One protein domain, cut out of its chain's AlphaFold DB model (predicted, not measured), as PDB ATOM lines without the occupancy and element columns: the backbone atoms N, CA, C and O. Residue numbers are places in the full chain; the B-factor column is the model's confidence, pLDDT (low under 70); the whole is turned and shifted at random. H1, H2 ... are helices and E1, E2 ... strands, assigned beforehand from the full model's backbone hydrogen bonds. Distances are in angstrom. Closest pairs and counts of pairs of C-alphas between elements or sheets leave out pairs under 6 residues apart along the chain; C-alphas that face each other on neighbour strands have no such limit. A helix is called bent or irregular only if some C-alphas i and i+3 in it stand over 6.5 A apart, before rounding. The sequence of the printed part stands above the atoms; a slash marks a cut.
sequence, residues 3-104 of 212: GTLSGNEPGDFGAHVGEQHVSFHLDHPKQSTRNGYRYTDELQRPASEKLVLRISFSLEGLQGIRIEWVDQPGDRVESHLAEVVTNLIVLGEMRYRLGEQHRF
ATOM      1  N   GLY A   3     292.589 387.130 338.252       53.47
ATOM      2  CA  GLY A   3     292.149 387.370 336.881       53.47
ATOM      3  C   GLY A   3     292.910 386.469 335.913       53.47
ATOM      4  O   GLY A   3     294.117 386.270 336.071       53.47
ATOM      5  N   THR A   4     292.207 385.917 334.935       56.66
ATOM      6  CA  THR A   4     292.778 385.109 333.855       56.66
ATOM      7  C   THR A   4     292.200 385.582 332.530       56.66
ATOM      8  O   THR A   4     290.985 385.641 332.373       56.66
ATOM      9  N   LEU A   5     293.070 385.903 331.575       52.19
ATOM     10  CA  LEU A   5     292.695 386.003 330.166       52.19
ATOM     11  C   LEU A   5     292.533 384.575 329.643       52.19
ATOM     12  O   LEU A   5     293.482 383.792 329.703       52.19
ATOM     13  N   SER A   6     291.332 384.210 329.209       49.41
ATOM     14  CA  SER A   6     291.044 382.872 328.695       49.41
ATOM     15  C   SER A   6     290.071 382.981 327.537       49.41
ATOM     16  O   SER A   6     288.899 383.258 327.745       49.41
ATOM     17  N   GLY A   7     290.559 382.682 326.339       46.81
ATOM     18  CA  GLY A   7     289.773 382.673 325.116       46.81
ATOM     19  C   GLY A   7     290.664 383.012 323.932       46.81
ATOM     20  O   GLY A   7     291.626 383.761 324.059       46.81
ATOM     21  N   ASN A   8     290.350 382.460 322.765       47.06
ATOM     22  CA  ASN A   8     290.981 382.866 321.507       47.06
ATOM     23  C   ASN A   8     290.465 384.253 321.042       47.06
ATOM     24  O   ASN A   8     290.798 384.692 319.946       47.06
ATOM     25  N   GLU A   9     289.630 384.916 321.856       52.38
ATOM     26  CA  GLU A   9     288.959 386.191 321.603       52.38
ATOM     27  C   GLU A   9     289.476 387.259 322.589       52.38
ATOM     28  O   GLU A   9     289.442 387.032 323.798       52.38
ATOM     29  N   PRO A  10     289.949 388.424 322.111       56.41
ATOM     30  CA  PRO A  10     290.566 389.463 322.945       56.41
ATOM     31  C   PRO A  10     289.601 390.202 323.900       56.41
ATOM     32  O   PRO A  10     290.054 391.062 324.655       56.41
ATOM     33  N   GLY A  11     288.305 389.863 323.899       62.59
ATOM     34  CA  GLY A  11     287.265 390.479 324.732       62.59
ATOM     35  C   GLY A  11     286.685 389.598 325.848       62.59
ATOM     36  O   GLY A  11     285.852 390.100 326.602       62.59
ATOM     37  N   ASP A  12     287.088 388.324 325.970       69.38
ATOM     38  CA  ASP A  12     286.600 387.407 327.018       69.38
ATOM     39  C   ASP A  12     287.591 387.337 328.192       69.38
ATOM     40  O   ASP A  12     288.770 386.984 328.057       69.38
ATOM     41  N   PHE A  13     287.106 387.703 329.373       81.88
ATOM     42  CA  PHE A  13     287.872 387.780 330.608       81.88
ATOM     43  C   PHE A  13     287.287 386.835 331.651       81.88
ATOM     44  O   PHE A  13     286.081 386.629 331.745       81.88
ATOM     45  N   GLY A  14     288.152 386.276 332.492       84.38
ATOM     46  CA  GLY A  14     287.765 385.365 333.559       84.38
ATOM     47  C   GLY A  14     288.229 385.840 334.925       84.38
ATOM     48  O   GLY A  14     289.332 386.372 335.084       84.38
ATOM     49  N   ALA A  15     287.407 385.590 335.939       86.69
ATOM     50  CA  ALA A  15     287.805 385.705 337.330       86.69
ATOM     51  C   ALA A  15     287.514 384.420 338.101       86.69
ATOM     52  O   ALA A  15     286.441 383.824 337.987       86.69
ATOM     53  N   HIS A  16     288.472 384.037 338.942       88.06
ATOM     54  CA  HIS A  16     288.296 382.948 339.894       88.06
ATOM     55  C   HIS A  16     287.834 383.459 341.262       88.06
ATOM     56  O   HIS A  16     288.494 384.301 341.892       88.06
ATOM     57  N   VAL A  17     286.724 382.884 341.727       86.88
ATOM     58  CA  VAL A  17     286.140 383.057 343.061       86.88
ATOM     59  C   VAL A  17     286.150 381.685 343.733       86.88
ATOM     60  O   VAL A  17     285.341 380.816 343.410       86.88
ATOM     61  N   GLY A  18     287.138 381.447 344.599       86.44
ATOM     62  CA  GLY A  18     287.445 380.091 345.059       86.44
ATOM     63  C   GLY A  18     287.777 379.179 343.872       86.44
ATOM     64  O   GLY A  18     288.645 379.507 343.062       86.44
ATOM     65  N   GLU A  19     287.053 378.067 343.748       85.31
ATOM     66  CA  GLU A  19     287.160 377.126 342.620       85.31
ATOM     67  C   GLU A  19     286.236 377.474 341.441       85.31
ATOM     68  O   GLU A  19     286.274 376.819 340.401       85.31
ATOM     69  N   GLN A  20     285.394 378.503 341.572       88.12
ATOM     70  CA  GLN A  20     284.442 378.875 340.529       88.12
ATOM     71  C   GLN A  20     285.062 379.851 339.537       88.12
ATOM     72  O   GLN A  20     285.672 380.848 339.923       88.12
ATOM     73  N   HIS A  21     284.861 379.574 338.249       87.94
ATOM     74  CA  HIS A  21     285.191 380.485 337.159       87.94
ATOM     75  C   HIS A  21     283.949 381.283 336.748       87.94
ATOM     76  O   HIS A  21     282.897 380.707 336.427       87.94
ATOM     77  N   VAL A  22     284.076 382.607 336.744       88.00
ATOM     78  CA  VAL A  22     283.064 383.541 336.246       88.00
ATOM     79  C   VAL A  22     283.677 384.300 335.078       88.00
ATOM     80  O   VAL A  22     284.647 385.033 335.270       88.00
ATOM     81  N   SER A  23     283.138 384.097 333.876       87.56
ATOM     82  CA  SER A  23     283.554 384.843 332.690       87.56
ATOM     83  C   SER A  23     282.744 386.122 332.529       87.56
ATOM     84  O   SER A  23     281.591 386.212 332.957       87.56
ATOM     85  N   PHE A  24     283.352 387.123 331.917       87.56
ATOM     86  CA  PHE A  24     282.733 388.384 331.563       87.56
ATOM     87  C   PHE A  24     283.388 388.937 330.303       87.56
ATOM     88  O   PHE A  24     284.566 388.721 330.052       87.56
ATOM     89  N   HIS A  25     282.610 389.669 329.524       85.69
ATOM     90  CA  HIS A  25     283.041 390.258 328.270       85.69
ATOM     91  C   HIS A  25     283.174 391.762 328.441       85.69
ATOM     92  O   HIS A  25     282.335 392.373 329.108       85.69
ATOM     93  N   LEU A  26     284.196 392.346 327.824       82.31
ATOM     94  CA  LEU A  26     284.322 393.788 327.642       82.31
ATOM     95  C   LEU A  26     284.468 394.056 326.144       82.31
ATOM     96  O   LEU A  26     285.507 393.755 325.564       82.31
ATOM     97  N   ASP A  27     283.410 394.573 325.524       78.31
ATOM     98  CA  ASP A  27     283.342 394.795 324.073       78.31
ATOM     99  C   ASP A  27     282.412 395.984 323.753       78.31
ATOM    100  O   ASP A  27     281.945 396.686 324.646       78.31
ATOM    101  N   HIS A  28     282.127 396.247 322.483       69.62
ATOM    102  CA  HIS A  28     281.292 397.351 322.024       69.62
ATOM    103  C   HIS A  28     279.807 396.957 321.905       69.62
ATOM    104  O   HIS A  28     279.476 395.825 321.546       69.62
ATOM    105  N   PRO A  29     278.859 397.905 322.073       62.94
ATOM    106  CA  PRO A  29     277.419 397.619 322.138       62.94
ATOM    107  C   PRO A  29     276.811 397.055 320.845       62.94
ATOM    108  O   PRO A  29     275.691 396.550 320.866       62.94
ATOM    109  N   LYS A  30     277.508 397.172 319.706       58.59
ATOM    110  CA  LYS A  30     277.053 396.674 318.396       58.59
ATOM    111  C   LYS A  30     277.688 395.342 317.993       58.59
ATOM    112  O   LYS A  30     277.303 394.793 316.959       58.59
ATOM    113  N   GLN A  31     278.623 394.814 318.779       58.00
ATOM    114  CA  GLN A  31     279.244 393.526 318.507       58.00
ATOM    115  C   GLN A  31     278.320 392.431 319.052       58.00
ATOM    116  O   GLN A  31     278.379 392.005 320.200       58.00
ATOM    117  N   SER A  32     277.352 392.046 318.216       46.25
ATOM    118  CA  SER A  32     276.505 390.887 318.471       46.25
ATOM    119  C   SER A  32     277.389 389.648 318.444       46.25
ATOM    120  O   SER A  32     278.088 389.405 317.462       46.25
ATOM    121  N   THR A  33     277.360 388.876 319.524       53.62
ATOM    122  CA  THR A  33     278.030 387.583 319.672       53.62
ATOM    123  C   THR A  33     277.638 386.639 318.530       53.62
ATOM    124  O   THR A  33     276.653 385.906 318.646       53.62
ATOM    125  N   ARG A  34     278.363 386.669 317.401       44.50
ATOM    126  CA  ARG A  34     278.403 385.590 316.403       44.50
ATOM    127  C   ARG A  34     279.444 385.821 315.301       44.50
ATOM    128  O   ARG A  34     279.272 386.670 314.438       44.50
ATOM    129  N   ASN A  35     280.408 384.899 315.278       39.59
ATOM    130  CA  ASN A  35     281.196 384.435 314.134       39.59
ATOM    131  C   ASN A  35     282.087 385.442 313.391       39.59
ATOM    132  O   ASN A  35     281.644 386.152 312.492       39.59
ATOM    133  N   GLY A  36     283.396 385.277 313.597       44.06
ATOM    134  CA  GLY A  36     284.398 385.523 312.563       44.06
ATOM    135  C   GLY A  36     285.478 386.497 312.997       44.06
ATOM    136  O   GLY A  36     285.259 387.700 313.047       44.06
ATOM    137  N   TYR A  37     286.668 385.956 313.243       46.47
ATOM    138  CA  TYR A  37     287.892 386.696 313.528       46.47
ATOM    139  C   TYR A  37     288.214 387.657 312.367       46.47
ATOM    140  O   TYR A  37     288.757 387.250 311.339       46.47
ATOM    141  N   ARG A  38     287.864 388.940 312.504       47.12
ATOM    142  CA  ARG A  38     288.393 390.030 311.670       47.12
ATOM    143  C   ARG A  38     289.211 390.966 312.549       47.12
ATOM    144  O   ARG A  38     288.765 392.030 312.954       47.12
ATOM    145  N   TYR A  39     290.449 390.539 312.773       45.62
ATOM    146  CA  TYR A  39     291.523 391.214 313.511       45.62
ATOM    147  C   TYR A  39     291.849 392.644 313.023       45.62
ATOM    148  O   TYR A  39     292.611 393.369 313.648       45.62
ATOM    149  N   THR A  40     291.304 393.072 311.881       46.12
ATOM    150  CA  THR A  40     291.665 394.341 311.239       46.12
ATOM    151  C   THR A  40     290.876 395.548 311.739       46.12
ATOM    152  O   THR A  40     291.313 396.666 311.494       46.12
ATOM    153  N   ASP A  41     289.738 395.349 312.413       53.34
ATOM    154  CA  ASP A  41     288.845 396.459 312.783       53.34
ATOM    155  C   ASP A  41     289.121 397.000 314.198       53.34
ATOM    156  O   ASP A  41     288.982 398.191 314.431       53.34
ATOM    157  N   GLU A  42     289.581 396.164 315.139       55.00
ATOM    158  CA  GLU A  42     289.789 396.541 316.553       55.00
ATOM    159  C   GLU A  42     290.906 397.580 316.761       55.00
ATOM    160  O   GLU A  42     290.770 398.473 317.592       55.00
ATOM    161  N   LEU A  43     291.986 397.522 315.973       54.91
ATOM    162  CA  LEU A  43     293.110 398.471 316.063       54.91
ATOM    163  C   LEU A  43     292.810 399.846 315.435       54.91
ATOM    164  O   LEU A  43     293.610 400.768 315.596       54.91
ATOM    165  N   GLN A  44     291.693 399.993 314.712       54.09
ATOM    166  CA  GLN A  44     291.287 401.252 314.070       54.09
ATOM    167  C   GLN A  44     290.125 401.958 314.781       54.09
ATOM    168  O   GLN A  44     289.660 402.999 314.307       54.09
ATOM    169  N   ARG A  45     289.656 401.435 315.920       61.72
ATOM    170  CA  ARG A  45     288.496 402.007 316.612       61.72
ATOM    171  C   ARG A  45     288.862 403.291 317.359       61.72
ATOM    172  O   ARG A  45     289.884 403.340 318.050       61.72
ATOM    173  N   PRO A  46     288.037 404.346 317.257       60.16
ATOM    174  CA  PRO A  46     288.221 405.551 318.050       60.16
ATOM    175  C   PRO A  46     288.134 405.235 319.545       60.16
ATOM    176  O   PRO A  46     287.184 404.600 319.995       60.16
ATOM    177  N   ALA A  47     289.034 405.808 320.346       63.41
ATOM    178  CA  ALA A  47     288.967 405.750 321.814       63.41
ATOM    179  C   ALA A  47     287.685 406.384 322.411       63.41
ATOM    180  O   ALA A  47     287.480 406.355 323.620       63.41
ATOM    181  N   SER A  48     286.839 406.998 321.576       65.19
ATOM    182  CA  SER A  48     285.548 407.586 321.940       65.19
ATOM    183  C   SER A  48     284.355 406.637 321.773       65.19
ATOM    184  O   SER A  48     283.220 407.056 322.005       65.19
ATOM    185  N   GLU A  49     284.559 405.405 321.299       71.00
ATOM    186  CA  GLU A  49     283.476 404.426 321.185       71.00
ATOM    187  C   GLU A  49     283.029 403.904 322.555       71.00
ATOM    188  O   GLU A  49     283.832 403.720 323.462       71.00
ATOM    189  N   LYS A  50     281.721 403.660 322.698       78.25
ATOM    190  CA  LYS A  50     281.123 403.155 323.941       78.25
ATOM    191  C   LYS A  50     281.555 401.713 324.202       78.25
ATOM    192  O   LYS A  50     281.474 400.897 323.280       78.25
ATOM    193  N   LEU A  51     281.897 401.403 325.447       83.50
ATOM    194  CA  LEU A  51     282.153 400.048 325.927       83.50
ATOM    195  C   LEU A  51     280.936 399.464 326.656       83.50
ATOM    196  O   LEU A  51     280.095 400.181 327.208       83.50
ATOM    197  N   VAL A  52     280.852 398.139 326.646       86.69
ATOM    198  CA  VAL A  52     279.879 397.317 327.360       86.69
ATOM    199  C   VAL A  52     280.625 396.228 328.108       86.69
ATOM    200  O   VAL A  52     281.333 395.426 327.501       86.69
ATOM    201  N   LEU A  53     280.420 396.168 329.421       89.44
ATOM    202  CA  LEU A  53     280.838 395.042 330.244       89.44
ATOM    203  C   LEU A  53     279.630 394.155 330.522       89.44
ATOM    204  O   LEU A  53     278.626 394.634 331.050       89.44
ATOM    205  N   ARG A  54     279.728 392.860 330.214       89.19
ATOM    206  CA  ARG A  54     278.679 391.875 330.502       89.19
ATOM    207  C   ARG A  54     279.252 390.651 331.200       89.19
ATOM    208  O   ARG A  54     280.095 389.961 330.639       89.19
ATOM    209  N   ILE A  55     278.753 390.324 332.390       89.00
ATOM    210  CA  ILE A  55     279.098 389.071 333.067       89.00
ATOM    211  C   ILE A  55     278.306 387.924 332.437       89.00
ATOM    212  O   ILE A  55     277.076 387.957 332.362       89.00
ATOM    213  N   SER A  56     279.018 386.889 332.002       84.31
ATOM    214  CA  SER A  56     278.445 385.695 331.393       84.31
ATOM    215  C   SER A  56     277.902 384.766 332.468       84.31
ATOM    216  O   SER A  56     278.606 383.913 333.015       84.31
ATOM    217  N   PHE A  57     276.618 384.927 332.768       79.69
ATOM    218  CA  PHE A  57     275.917 384.096 333.735       79.69
ATOM    219  C   PHE A  57     274.537 383.710 333.204       79.69
ATOM    220  O   PHE A  57     273.688 384.561 332.957       79.69
ATOM    221  N   SER A  58     274.314 382.410 333.013       67.88
ATOM    222  CA  SER A  58     273.054 381.858 332.516       67.88
ATOM    223  C   SER A  58     272.323 381.146 333.652       67.88
ATOM    224  O   SER A  58     272.484 379.941 333.846       67.88
ATOM    225  N   LEU A  59     271.555 381.893 334.435       64.38
ATOM    226  CA  LEU A  59     270.672 381.335 335.456       64.38
ATOM    227  C   LEU A  59     269.421 382.202 335.548       64.38
ATOM    228  O   LEU A  59     269.494 383.416 335.735       64.38
ATOM    229  N   GLU A  60     268.273 381.555 335.388       59.09
ATOM    230  CA  GLU A  60     266.967 382.154 335.625       59.09
ATOM    231  C   GLU A  60     266.875 382.577 337.099       59.09
ATOM    232  O   GLU A  60     267.168 381.786 337.995       59.09
ATOM    233  N   GLY A  61     266.490 383.830 337.360       55.41
ATOM    234  CA  GLY A  61     266.249 384.306 338.727       55.41
ATOM    235  C   GLY A  61     267.346 385.165 339.362       55.41
ATOM    236  O   GLY A  61     267.319 385.343 340.578       55.41
ATOM    237  N   LEU A  62     268.256 385.763 338.582       64.38
ATOM    238  CA  LEU A  62     269.071 386.901 339.041       64.38
ATOM    239  C   LEU A  62     268.189 388.140 339.282       64.38
ATOM    240  O   LEU A  62     268.235 389.120 338.543       64.38
ATOM    241  N   GLN A  63     267.340 388.103 340.306       66.06
ATOM    242  CA  GLN A  63     266.608 389.290 340.724       66.06
ATOM    243  C   GLN A  63     267.552 390.190 341.525       66.06
ATOM    244  O   GLN A  63     268.057 389.801 342.575       66.06
ATOM    245  N   GLY A  64     267.803 391.393 341.008       78.56
ATOM    246  CA  GLY A  64     268.527 392.444 341.725       78.56
ATOM    247  C   GLY A  64     270.052 392.442 341.583       78.56
ATOM    248  O   GLY A  64     270.688 393.294 342.193       78.56
ATOM    249  N   ILE A  65     270.647 391.551 340.778       86.88
ATOM    250  CA  ILE A  65     272.085 391.606 340.462       86.88
ATOM    251  C   ILE A  65     272.265 392.162 339.055       86.88
ATOM    252  O   ILE A  65     271.826 391.562 338.072       86.88
ATOM    253  N   ARG A  66     272.940 393.307 338.959       89.56
ATOM    254  CA  ARG A  66     273.335 393.892 337.680       89.56
ATOM    255  C   ARG A  66     274.462 393.063 337.064       89.56
ATOM    256  O   ARG A  66     275.477 392.810 337.706       89.56
ATOM    257  N   ILE A  67     274.288 392.649 335.815       88.94
ATOM    258  CA  ILE A  67     275.292 391.872 335.068       88.94
ATOM    259  C   ILE A  67     275.769 392.581 333.802       88.94
ATOM    260  O   ILE A  67     276.596 392.032 333.081       88.94
ATOM    261  N   GLU A  68     275.250 393.777 333.526       89.88
ATOM    262  CA  GLU A  68     275.567 394.552 332.332       89.88
ATOM    263  C   GLU A  68     275.763 396.037 332.669       89.88
ATOM    264  O   GLU A  68     274.939 396.659 333.351       89.88
ATOM    265  N   TRP A  69     276.855 396.601 332.159       91.81
ATOM    266  CA  TRP A  69     277.224 398.010 332.262       91.81
ATOM    267  C   TRP A  69     277.561 398.529 330.870       91.81
ATOM    268  O   TRP A  69     278.243 397.850 330.113       91.81
ATOM    269  N   VAL A  70     277.080 399.724 330.533       90.06
ATOM    270  CA  VAL A  70     277.241 400.345 329.212       90.06
ATOM    271  C   VAL A  70     277.677 401.785 329.418       90.06
ATOM    272  O   VAL A  70     277.048 402.485 330.211       90.06
ATOM    273  N   ASP A  71     278.683 402.240 328.676       89.19
ATOM    274  CA  ASP A  71     279.124 403.632 328.732       89.19
ATOM    275  C   ASP A  71     278.014 404.614 328.336       89.19
ATOM    276  O   ASP A  71     277.399 404.531 327.259       89.19
ATOM    277  N   GLN A  72     277.821 405.624 329.181       86.88
ATOM    278  CA  GLN A  72     276.963 406.772 328.921       86.88
ATOM    279  C   GLN A  72     277.704 408.095 329.170       86.88
ATOM    280  O   GLN A  72     278.713 408.136 329.878       86.88
ATOM    281  N   PRO A  73     277.236 409.217 328.589       84.44
ATOM    282  CA  PRO A  73     277.799 410.529 328.893       84.44
ATOM    283  C   PRO A  73     277.732 410.821 330.400       84.44
ATOM    284  O   PRO A  73     276.647 410.915 330.964       84.44
ATOM    285  N   GLY A  74     278.894 410.964 331.046       84.44
ATOM    286  CA  GLY A  74     278.997 411.200 332.492       84.44
ATOM    287  C   GLY A  74     278.948 409.942 333.369       84.44
ATOM    288  O   GLY A  74     279.135 410.063 334.574       84.44
ATOM    289  N   ASP A  75     278.761 408.757 332.784       87.44
ATOM    290  CA  ASP A  75     278.696 407.481 333.498       87.44
ATOM    291  C   ASP A  75     279.468 406.405 332.722       87.44
ATOM    292  O   ASP A  75     278.941 405.768 331.808       87.44
ATOM    293  N   ARG A  76     280.762 406.271 333.029       89.94
ATOM    294  CA  ARG A  76     281.651 405.308 332.365       89.94
ATOM    295  C   ARG A  76     281.697 403.983 333.116       89.94
ATOM    296  O   ARG A  76     281.563 403.963 334.339       89.94
ATOM    297  N   VAL A  77     281.967 402.890 332.408       88.31
ATOM    298  CA  VAL A  77     282.118 401.549 332.996       88.31
ATOM    299  C   VAL A  77     283.184 401.523 334.102       88.31
ATOM    300  O   VAL A  77     282.984 400.841 335.109       88.31
ATOM    301  N   GLU A  78     284.271 402.298 333.995       89.69
ATOM    302  CA  GLU A  78     285.325 402.337 335.023       89.69
ATOM    303  C   GLU A  78     284.820 402.840 336.384       89.69
ATOM    304  O   GLU A  78     285.314 402.404 337.427       89.69
ATOM    305  N   SER A  79     283.797 403.701 336.394       92.44
ATOM    306  CA  SER A  79     283.157 404.181 337.625       92.44
ATOM    307  C   SER A  79     282.430 403.065 338.384       92.44
ATOM    308  O   SER A  79     282.186 403.197 339.582       92.44
ATOM    309  N   HIS A  80     282.121 401.949 337.712       92.50
ATOM    310  CA  HIS A  80     281.390 400.808 338.267       92.50
ATOM    311  C   HIS A  80     282.284 399.617 338.634       92.50
ATOM    312  O   HIS A  80     281.766 398.585 339.050       92.50
ATOM    313  N   LEU A  81     283.619 399.716 338.539       90.19
ATOM    314  CA  LEU A  81     284.518 398.568 338.774       90.19
ATOM    315  C   LEU A  81     284.323 397.897 340.142       90.19
ATOM    316  O   LEU A  81     284.394 396.673 340.242       90.19
ATOM    317  N   ALA A  82     284.042 398.670 341.193       93.06
ATOM    318  CA  ALA A  82     283.756 398.117 342.518       93.06
ATOM    319  C   ALA A  82     282.459 397.283 342.533       93.06
ATOM    320  O   ALA A  82     282.420 396.212 343.144       93.06
ATOM    321  N   GLU A  83     281.417 397.738 341.829       93.69
ATOM    322  CA  GLU A  83     280.164 396.996 341.650       93.69
ATOM    323  C   GLU A  83     280.404 395.728 340.820       93.69
ATOM    324  O   GLU A  83     279.989 394.643 341.222       93.69
ATOM    325  N   VAL A  84     281.149 395.838 339.714       91.44
ATOM    326  CA  VAL A  84     281.505 394.708 338.842       91.44
ATOM    327  C   VAL A  84     282.233 393.619 339.630       91.44
ATOM    328  O   VAL A  84     281.835 392.456 339.587       91.44
ATOM    329  N   VAL A  85     283.270 393.979 340.393       91.62
ATOM    330  CA  VAL A  85     284.028 393.023 341.218       91.62
ATOM    331  C   VAL A  85     283.138 392.386 342.284       91.62
ATOM    332  O   VAL A  85     283.211 391.175 342.496       91.62
ATOM    333  N   THR A  86     282.264 393.170 342.922       93.75
ATOM    334  CA  THR A  86     281.303 392.655 343.909       93.75
ATOM    335  C   THR A  86     280.364 391.633 343.269       93.75
ATOM    336  O   THR A  86     280.214 390.526 343.788       93.75
ATOM    337  N   ASN A  87     279.799 391.950 342.103       92.00
ATOM    338  CA  ASN A  87     278.877 391.065 341.401       92.00
ATOM    339  C   ASN A  87     279.585 389.803 340.893       92.00
ATOM    340  O   ASN A  87     279.026 388.718 341.011       92.00
ATOM    341  N   LEU A  88     280.838 389.891 340.435       90.81
ATOM    342  CA  LEU A  88     281.645 388.712 340.092       90.81
ATOM    343  C   LEU A  88     281.820 387.767 341.292       90.81
ATOM    344  O   LEU A  88     281.642 386.558 341.144       90.81
ATOM    345  N   ILE A  89     282.119 388.301 342.483       91.88
ATOM    346  CA  ILE A  89     282.249 387.500 343.714       91.88
ATOM    347  C   ILE A  89     280.913 386.846 344.080       91.88
ATOM    348  O   ILE A  89     280.866 385.638 344.313       91.88
ATOM    349  N   VAL A  90     279.821 387.618 344.089       91.50
ATOM    350  CA  VAL A  90     278.479 387.110 344.421       91.50
ATOM    351  C   VAL A  90     278.056 386.003 343.456       91.50
ATOM    352  O   VAL A  90     277.591 384.952 343.894       91.50
ATOM    353  N   LEU A  91     278.259 386.198 342.152       90.56
ATOM    354  CA  LEU A  91     277.921 385.209 341.128       90.56
ATOM    355  C   LEU A  91     278.782 383.946 341.240       90.56
ATOM    356  O   LEU A  91     278.272 382.840 341.063       90.56
ATOM    357  N   GLY A  92     280.064 384.091 341.587       89.88
ATOM    358  CA  GLY A  92     280.947 382.963 341.878       89.88
ATOM    359  C   GLY A  92     280.442 382.123 343.053       89.88
ATOM    360  O   GLY A  92     280.253 380.915 342.916       89.88
ATOM    361  N   GLU A  93     280.126 382.763 344.178       91.19
ATOM    362  CA  GLU A  93     279.558 382.098 345.360       91.19
ATOM    363  C   GLU A  93     278.194 381.451 345.077       91.19
ATOM    364  O   GLU A  93     277.920 380.329 345.511       91.19
ATOM    365  N   MET A  94     277.331 382.119 344.306       89.06
ATOM    366  CA  MET A  94     276.054 381.549 343.874       89.06
ATOM    367  C   MET A  94     276.257 380.283 343.041       89.06
ATOM    368  O   MET A  94     275.594 379.273 343.295       89.06
ATOM    369  N   ARG A  95     277.193 380.305 342.086       87.62
ATOM    370  CA  ARG A  95     277.521 379.140 341.253       87.62
ATOM    371  C   ARG A  95     278.007 377.968 342.100       87.62
ATOM    372  O   ARG A  95     277.543 376.847 341.897       87.62
ATOM    373  N   TYR A  96     278.861 378.240 343.087       90.81
ATOM    374  CA  TYR A  96     279.325 377.236 344.041       90.81
ATOM    375  C   TYR A  96     278.162 376.606 344.817       90.81
ATOM    376  O   TYR A  96     277.994 375.386 344.809       90.81
ATOM    377  N   ARG A  97     277.302 377.428 345.437       90.75
ATOM    378  CA  ARG A  97     276.168 376.940 346.242       90.75
ATOM    379  C   ARG A  97     275.181 376.115 345.421       90.75
ATOM    380  O   ARG A  97     274.702 375.090 345.900       90.75
ATOM    381  N   LEU A  98     274.886 376.540 344.193       88.69
ATOM    382  CA  LEU A  98     274.028 375.784 343.283       88.69
ATOM    383  C   LEU A  98     274.671 374.451 342.895       88.69
ATOM    384  O   LEU A  98     274.002 373.419 342.945       88.69
ATOM    385  N   GLY A  99     275.969 374.453 342.580       89.31
ATOM    386  CA  GLY A  99     276.733 373.239 342.298       89.31
ATOM    387  C   GLY A  99     276.657 372.230 343.445       89.31
ATOM    388  O   GLY A  99     276.328 371.067 343.219       89.31
ATOM    389  N   GLU A 100     276.855 372.685 344.682       93.31
ATOM    390  CA  GLU A 100     276.753 371.840 345.874       93.31
ATOM    391  C   GLU A 100     275.340 371.277 346.082       93.31
ATOM    392  O   GLU A 100     275.181 370.084 346.351       93.31
ATOM    393  N   GLN A 101     274.299 372.092 345.890       93.44
ATOM    394  CA  GLN A 101     272.910 371.625 345.973       93.44
ATOM    395  C   GLN A 101     272.584 370.582 344.899       93.44
ATOM    396  O   GLN A 101     271.941 369.570 345.194       93.44
ATOM    397  N   HIS A 102     273.021 370.807 343.659       92.38
ATOM    398  CA  HIS A 102     272.844 369.852 342.570       92.38
ATOM    399  C   HIS A 102     273.599 368.554 342.845       92.38
ATOM    400  O   HIS A 102     273.017 367.477 342.709       92.38
ATOM    401  N   ARG A 103     274.853 368.644 343.299       94.88
ATOM    402  CA  ARG A 103     275.674 367.487 343.665       94.88
ATOM    403  C   ARG A 103     275.019 366.675 344.775       94.88
ATOM    404  O   ARG A 103     274.910 365.460 344.650       94.88
ATOM    405  N   PHE A 104     274.529 367.331 345.825       96.88
ATOM    406  CA  PHE A 104     273.808 366.668 346.909       96.88
ATOM    407  C   PHE A 104     272.564 365.928 346.401       96.88
ATOM    408  O   PHE A 104     272.420 364.732 346.653       96.88
TER     409      PHE A 104
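What this domain is: This is residues 3 to 104 of the 212 residues of an uncharacterized protein of Rhodanobacter glycinis (UniProt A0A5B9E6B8). A strongly twisted wall of five strands has one long helix, H1, packed over one face, and residues 43 to 48 of the E3 to E4 link stick out. The 102 printed residues include E1 E2 E3 E4 E5, an antiparallel meander in sheet order, each strand pairing with the one before, then H1: mixed, two layers. It is elongated, 50 by 32 by 24 A, and only just compact, close to loose, with radius of gyration of the C-alphas 15.3 A.

How they stand to each other: Inner strand E3, residues 20 to 27, forms hairpins with E2, residues 12 to 17 (N 15 to O 22, 2.9 A), and E4, residues 52 to 56 (N 54 to O 25, 2.9 A). H1, residues 77 to 104, is on the sheet; its closest C-alphas to E2 are Gly 92 and Val 17, 5.3 A. In H1, 21 of 24 O i to N i+4 pairs are within hydrogen-bond range.

Where its parts are: Edge strand E1, residues 3 to 5, begins at C-alpha (292.149, 387.370, 336.881); E5, residues 68 to 70, is the other edge. E3 spans 22.9 A. H1 spans 38.5 A, ending at (273.808, 366.668, 346.909); it is irregular, C-alphas 79 and 82 being 7.8 A apart.

The domain as a whole: The printed part has no cut. Links E3 to E4 and E4 to E5 are long. Residues 3 to 12, 28 to 48 and 58 to 63 have pLDDT under 70.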